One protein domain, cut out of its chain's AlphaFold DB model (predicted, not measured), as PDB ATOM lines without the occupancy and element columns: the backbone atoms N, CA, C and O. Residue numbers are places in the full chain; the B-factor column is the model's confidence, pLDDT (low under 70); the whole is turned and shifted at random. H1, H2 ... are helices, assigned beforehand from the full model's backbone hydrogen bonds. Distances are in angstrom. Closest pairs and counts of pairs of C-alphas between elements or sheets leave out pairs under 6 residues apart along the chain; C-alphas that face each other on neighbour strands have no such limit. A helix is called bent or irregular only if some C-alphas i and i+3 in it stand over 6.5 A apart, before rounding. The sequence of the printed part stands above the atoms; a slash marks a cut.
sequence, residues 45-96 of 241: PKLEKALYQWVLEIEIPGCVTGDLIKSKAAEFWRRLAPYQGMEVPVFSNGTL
ATOM      1  N   PRO A  45     152.033 133.508 295.551       70.81
ATOM      2  CA  PRO A  45     152.360 132.262 296.258       70.81
ATOM      3  C   PRO A  45     153.710 131.636 295.871       70.81
ATOM      4  O   PRO A  45     154.400 131.060 296.710       70.81
ATOM      5  N   LYS A  46     154.108 131.747 294.594       76.38
ATOM      6  CA  LYS A  46     155.391 131.217 294.098       76.38
ATOM      7  C   LYS A  46     156.585 132.060 294.545       76.38
ATOM      8  O   LYS A  46     157.622 131.497 294.884       76.38
ATOM      9  N   LEU A  47     156.432 133.383 294.556       75.62
ATOM     10  CA  LEU A  47     157.463 134.306 295.025       75.62
ATOM     11  C   LEU A  47     157.645 134.184 296.541       75.62
ATOM     12  O   LEU A  47     158.767 134.034 297.011       75.62
ATOM     13  N   GLU A  48     156.542 134.186 297.292       69.62
ATOM     14  CA  GLU A  48     156.544 134.054 298.752       69.62
ATOM     15  C   GLU A  48     157.186 132.730 299.191       69.62
ATOM     16  O   GLU A  48     158.004 132.714 300.110       69.62
ATOM     17  N   LYS A  49     156.911 131.627 298.480       74.31
ATOM     18  CA  LYS A  49     157.569 130.336 298.724       74.31
ATOM     19  C   LYS A  49     159.080 130.391 298.475       74.31
ATOM     20  O   LYS A  49     159.832 129.829 299.266       74.31
ATOM     21  N   ALA A  50     159.524 131.040 297.399       74.94
ATOM     22  CA  ALA A  50     160.948 131.161 297.078       74.94
ATOM     23  C   ALA A  50     161.697 132.042 298.092       74.94
ATOM     24  O   ALA A  50     162.771 131.665 298.550       74.94
ATOM     25  N   LEU A  51     161.104 133.168 298.498       70.88
ATOM     26  CA  LEU A  51     161.641 134.032 299.554       70.88
ATOM     27  C   LEU A  51     161.738 133.300 300.890       70.88
ATOM     28  O   LEU A  51     162.764 133.388 301.554       70.88
ATOM     29  N   TYR A  52     160.708 132.536 301.255       67.00
ATOM     30  CA  TYR A  52     160.711 131.737 302.477       67.00
ATOM     31  C   TYR A  52     161.856 130.712 302.495       67.00
ATOM     32  O   TYR A  52     162.550 130.601 303.499       67.00
ATOM     33  N   GLN A  53     162.079 129.987 301.392       71.06
ATOM     34  CA  GLN A  53     163.202 129.041 301.294       71.06
ATOM     35  C   GLN A  53     164.551 129.757 301.391       71.06
ATOM     36  O   GLN A  53     165.414 129.339 302.150       71.06
ATOM     37  N   TRP A  54     164.698 130.893 300.713       75.62
ATOM     38  CA  TRP A  54     165.926 131.677 300.773       75.62
ATOM     39  C   TRP A  54     166.243 132.218 302.175       75.62
ATOM     40  O   TRP A  54     167.399 132.192 302.578       75.62
ATOM     41  N   VAL A  55     165.237 132.660 302.940       70.06
ATOM     42  CA  VAL A  55     165.431 133.088 304.340       70.06
ATOM     43  C   VAL A  55     165.879 131.923 305.229       70.06
ATOM     44  O   VAL A  55     166.642 132.143 306.161       70.06
ATOM     45  N   LEU A  56     165.438 130.691 304.956       65.56
ATOM     46  CA  LEU A  56     165.885 129.513 305.712       65.56
ATOM     47  C   LEU A  56     167.331 129.108 305.400       65.56
ATOM     48  O   LEU A  56     167.987 128.517 306.251       65.56
ATOM     49  N   GLU A  57     167.809 129.394 304.191       70.25
ATOM     50  CA  GLU A  57     169.145 129.013 303.716       70.25
ATOM     51  C   GLU A  57     170.225 130.057 304.040       70.25
ATOM     52  O   GLU A  57     171.413 129.801 303.848       70.25
ATOM     53  N   ILE A  58     169.841 131.250 304.504       69.25
ATOM     54  CA  ILE A  58     170.777 132.355 304.692       69.25
ATOM     55  C   ILE A  58     171.473 132.285 306.060       69.25
ATOM     56  O   ILE A  58     170.921 132.652 307.093       69.25
ATOM     57  N   GLU A  59     172.734 131.856 306.072       52.88
ATOM     58  CA  GLU A  59     173.645 132.016 307.214       52.88
ATOM     59  C   GLU A  59     174.384 133.362 307.113       52.88
ATOM     60  O   GLU A  59     175.593 133.420 306.895       52.88
ATOM     61  N   ILE A  60     173.660 134.482 307.217       56.94
ATOM     62  CA  ILE A  60     174.306 135.797 307.366       56.94
ATOM     63  C   ILE A  60     174.393 136.132 308.861       56.94
ATOM     64  O   ILE A  60     173.364 136.132 309.538       56.94
ATOM     65  N   PRO A  61     175.581 136.482 309.394       43.03
ATOM     66  CA  PRO A  61     175.688 137.118 310.700       43.03
ATOM     67  C   PRO A  61     175.073 138.523 310.604       43.03
ATOM     68  O   PRO A  61     175.723 139.478 310.185       43.03
ATOM     69  N   GLY A  62     173.783 138.642 310.917       55.22
ATOM     70  CA  GLY A  62     173.045 139.902 310.846       55.22
ATOM     71  C   GLY A  62     171.535 139.714 310.698       55.22
ATOM     72  O   GLY A  62     171.054 138.656 310.303       55.22
ATOM     73  N   CYS A  63     170.773 140.757 311.031       56.41
ATOM     74  CA  CYS A  63     169.320 140.780 310.871       56.41
ATOM     75  C   CYS A  63     168.948 140.796 309.377       56.41
ATOM     76  O   CYS A  63     169.464 141.620 308.620       56.41
ATOM     77  N   VAL A  64     168.040 139.914 308.949       62.22
ATOM     78  CA  VAL A  64     167.456 139.950 307.601       62.22
ATOM     79  C   VAL A  64     166.605 141.217 307.486       62.22
ATOM     80  O   VAL A  64     165.490 141.282 308.002       62.22
ATOM     81  N   THR A  65     167.143 142.252 306.841       67.69
ATOM     82  CA  THR A  65     166.450 143.535 306.694       67.69
ATOM     83  C   THR A  65     165.407 143.487 305.582       67.69
ATOM     84  O   THR A  65     165.503 142.727 304.615       67.69
ATOM     85  N   GLY A  66     164.400 144.353 305.693       62.25
ATOM     86  CA  GLY A  66     163.347 144.472 304.693       62.25
ATOM     87  C   GLY A  66     163.859 144.828 303.292       62.25
ATOM     88  O   GLY A  66     163.255 144.411 302.308       62.25
ATOM     89  N   ASP A  67     164.962 145.563 303.174       68.38
ATOM     90  CA  ASP A  67     165.539 145.906 301.870       68.38
ATOM     91  C   ASP A  67     166.282 144.729 301.241       68.38
ATOM     92  O   ASP A  67     166.176 144.514 300.034       68.38
ATOM     93  N   LEU A  68     166.927 143.890 302.061       73.12
ATOM     94  CA  LEU A  68     167.518 142.640 301.592       73.12
ATOM     95  C   LEU A  68     166.439 141.714 301.006       73.12
ATOM     96  O   LEU A  68     166.630 141.130 299.938       73.12
ATOM     97  N   ILE A  69     165.270 141.652 301.655       73.31
ATOM     98  CA  ILE A  69     164.107 140.901 301.163       73.31
ATOM     99  C   ILE A  69     163.589 141.490 299.841       73.31
ATOM    100  O   ILE A  69     163.329 140.721 298.918       73.31
ATOM    101  N   LYS A  70     163.485 142.820 299.691       76.00
ATOM    102  CA  LYS A  70     163.061 143.464 298.427       76.00
ATOM    103  C   LYS A  70     164.024 143.177 297.281       76.00
ATOM    104  O   LYS A  70     163.588 142.818 296.186       76.00
ATOM    105  N   SER A  71     165.326 143.321 297.522       78.12
ATOM    106  CA  SER A  71     166.353 143.034 296.518       78.12
ATOM    107  C   SER A  71     166.266 141.582 296.066       78.12
ATOM    108  O   SER A  71     166.288 141.310 294.863       78.12
ATOM    109  N   LYS A  72     166.065 140.653 297.010       81.25
ATOM    110  CA  LYS A  72     165.885 139.241 296.680       81.25
ATOM    111  C   LYS A  72     164.560 138.956 295.978       81.25
ATOM    112  O   LYS A  72     164.533 138.179 295.027       81.25
ATOM    113  N   ALA A  73     163.477 139.617 296.377       80.94
ATOM    114  CA  ALA A  73     162.174 139.496 295.732       80.94
ATOM    115  C   ALA A  73     162.252 139.928 294.263       80.94
ATOM    116  O   ALA A  73     161.769 139.209 293.393       80.94
ATOM    117  N   ALA A  74     162.946 141.031 293.965       83.69
ATOM    118  CA  ALA A  74     163.183 141.492 292.599       83.69
ATOM    119  C   ALA A  74     164.077 140.546 291.790       83.69
ATOM    120  O   ALA A  74     163.859 140.360 290.592       83.69
ATOM    121  N   GLU A  75     165.071 139.925 292.421       85.12
ATOM    122  CA  GLU A  75     165.888 138.891 291.785       85.12
ATOM    123  C   GLU A  75     165.043 137.660 291.416       85.12
ATOM    124  O   GLU A  75     165.092 137.190 290.279       85.12
ATOM    125  N   PHE A  76     164.232 137.166 292.354       85.12
ATOM    126  CA  PHE A  76     163.351 136.020 292.141       85.12
ATOM    127  C   PHE A  76     162.237 136.310 291.149       85.12
ATOM    128  O   PHE A  76     161.940 135.459 290.315       85.12
ATOM    129  N   TRP A  77     161.684 137.518 291.154       83.94
ATOM    130  CA  TRP A  77     160.684 137.938 290.181       83.94
ATOM    131  C   TRP A  77     161.152 137.758 288.742       83.94
ATOM    132  O   TRP A  77     160.444 137.204 287.910       83.94
ATOM    133  N   ARG A  78     162.393 138.166 288.461       85.19
ATOM    134  CA  ARG A  78     162.972 138.072 287.117       85.19
ATOM    135  C   ARG A  78     163.276 136.633 286.694       85.19
ATOM    136  O   ARG A  78     163.461 136.391 285.506       85.19
ATOM    137  N   ARG A  79     163.356 135.693 287.642       84.00
ATOM    138  CA  ARG A  79     163.808 134.307 287.415       84.00
ATOM    139  C   ARG A  79     162.700 133.258 287.521       84.00
ATOM    140  O   ARG A  79     162.854 132.169 286.980       84.00
ATOM    141  N   LEU A  80     161.606 133.545 288.224       82.56
ATOM    142  CA  LEU A  80     160.530 132.587 288.476       82.56
ATOM    143  C   LEU A  80     159.444 132.660 287.394       82.56
ATOM    144  O   LEU A  80     158.821 133.700 287.204       82.56
ATOM    145  N   ALA A  81     159.117 131.535 286.757       79.06
ATOM    146  CA  ALA A  81     157.915 131.422 285.925       79.06
ATOM    147  C   ALA A  81     156.647 131.360 286.818       79.06
ATOM    148  O   ALA A  81     156.543 130.471 287.680       79.06
ATOM    149  N   PRO A  82     155.647 132.254 286.653       77.50
ATOM    150  CA  PRO A  82     155.271 132.975 285.427       77.50
ATOM    151  C   PRO A  82     155.677 134.463 285.367       77.50
ATOM    152  O   PRO A  82     155.234 135.166 284.469       77.50
ATOM    153  N   TYR A  83     156.463 134.961 286.320       79.75
ATOM    154  CA  TYR A  83     156.767 136.391 286.479       79.75
ATOM    155  C   TYR A  83     157.892 136.894 285.563       79.75
ATOM    156  O   TYR A  83     158.110 138.097 285.419       79.75
ATOM    157  N   GLN A  84     158.603 135.969 284.922       78.50
ATOM    158  CA  GLN A  84     159.671 136.263 283.980       78.50
ATOM    159  C   GLN A  84     159.153 137.104 282.800       78.50
ATOM    160  O   GLN A  84     158.238 136.699 282.090       78.50
ATOM    161  N   GLY A  85     159.758 138.275 282.590       75.19
ATOM    162  CA  GLY A  85     159.358 139.221 281.540       75.19
ATOM    163  C   GLY A  85     158.217 140.169 281.927       75.19
ATOM    164  O   GLY A  85     157.883 141.048 281.138       75.19
ATOM    165  N   MET A  86     157.646 140.040 283.130       81.50
ATOM    166  CA  MET A  86     156.703 141.020 283.673       81.50
ATOM    167  C   MET A  86     157.452 142.186 284.323       81.50
ATOM    168  O   MET A  86     158.551 142.012 284.858       81.50
ATOM    169  N   GLU A  87     156.834 143.368 284.324       79.88
ATOM    170  CA  GLU A  87     157.338 144.503 285.095       79.88
ATOM    171  C   GLU A  87     157.428 144.118 286.577       79.88
ATOM    172  O   GLU A  87     156.536 143.460 287.120       79.88
ATOM    173  N   VAL A  88     158.551 144.460 287.210       77.12
ATOM    174  CA  VAL A  88     158.795 144.138 288.616       77.12
ATOM    175  C   VAL A  88     157.882 145.034 289.461       77.12
ATOM    176  O   VAL A  88     158.058 146.251 289.424       77.12
ATOM    177  N   PRO A  89     156.923 144.484 290.229       73.25
ATOM    178  CA  PRO A  89     156.081 145.290 291.086       73.25
ATOM    179  C   PRO A  89     156.929 145.961 292.153       73.25
ATOM    180  O   PRO A  89     157.952 145.430 292.595       73.25
ATOM    181  N   VAL A  90     156.443 147.094 292.646       69.75
ATOM    182  CA  VAL A  90     156.963 147.663 293.883       69.75
ATOM    183  C   VAL A  90     156.635 146.683 295.007       69.75
ATOM    184  O   VAL A  90     155.499 146.609 295.479       69.75
ATOM    185  N   PHE A  91     157.625 145.888 295.415       66.94
ATOM    186  CA  PHE A  91     157.491 145.020 296.576       66.94
ATOM    187  C   PHE A  91     157.368 145.907 297.805       66.94
ATOM    188  O   PHE A  91     158.344 146.472 298.301       66.94
ATOM    189  N   SER A  92     156.142 146.050 298.291       57.06
ATOM    190  CA  SER A  92     155.940 146.570 299.628       57.06
ATOM    191  C   SER A  92     156.341 145.468 300.601       57.06
ATOM    192  O   SER A  92     155.924 144.320 300.460       57.06
ATOM    193  N   ASN A  93     157.072 145.813 301.652       50.88
ATOM    194  CA  ASN A  93     157.151 144.934 302.818       50.88
ATOM    195  C   ASN A  93     155.809 144.972 303.586       50.88
ATOM    196  O   ASN A  93     155.797 144.951 304.801       50.88
ATOM    197  N   GLY A  94     154.663 145.239 302.950       55.38
ATOM    198  CA  GLY A  94     153.527 145.835 303.663       55.38
ATOM    199  C   GLY A  94     153.912 147.086 304.480       55.38
ATOM    200  O   GLY A  94     153.277 147.358 305.491       55.38
ATOM    201  N   THR A  95     154.976 147.808 304.093       46.31
ATOM    202  CA  THR A  95     155.714 148.729 304.976       46.31
ATOM    203  C   THR A  95     156.011 150.068 304.302       46.31
ATOM    204  O   THR A  95     156.462 150.103 303.158       46.31
ATOM    205  N   LEU A  96     155.740 151.110 305.088       48.56
ATOM    206  CA  LEU A  96     156.282 152.473 305.188       48.56
ATOM    207  C   LEU A  96     157.437 152.879 304.242       48.56
ATOM    208  O   LEU A  96     158.394 152.136 304.019       48.56
TER     209      LEU A  96
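Overview. This is residues 45 to 96 of the 241 residues of an uncharacterized protein of Cercospora zeae-maydis SCOH1-5 (UniProt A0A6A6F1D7). Two helices of similar length, H1 and then H2, pack together at a steep angle and spread apart toward the loop that joins them, and a long tail without a named element folds back past H2. Residues 56 to 63, of which 56 and 57 belong to H1, stick out from the body as a free-standing bulge. The printed part has 52 residues, with two named helices and no named strand, and its class is all helix. It is compact, with a radius of gyration of the C-alphas of 11.3 A and a rounded outline spanning 33 by 26 by 15 A.

Arrangement. H1, residues 45 to 57, touches H2, residues 66 to 79, with its residues 47 to 51 alone. Their closest C-alphas are those of Leu 51 and Ala 73, 6.7 A apart. The two run opposite ways at a steep tilt of 59 degrees, with centres 10.3 A apart. The link between them is short, with 8 residues. In both H1 and H2, every O i to N i+4 pair is within hydrogen-bond range.

Along the chain. H1 begins at C-alpha 45, at (152.360, 132.262, 296.258), and measures 18.7 A from first to last C-alpha, ending at C-alpha 57, at (169.145, 129.013, 303.716). H2 measures 20.1 A from C-alpha 66 to C-alpha 79, which lies at (163.808, 134.307, 287.415). Neither helix is bent.

Size, cuts and confidence. The C-alphas of Pro 61 and Gly 85 are the two farthest apart, at 33.5 A. Without residues 56 to 63, the body spans 26 by 22 by 15 A. Residues 80 to 96 hold no named element. The printed part has no cut. Its mean pLDDT is 70.7, and 20 residues are under 70, among them residues 58 to 67 and 90 to 96.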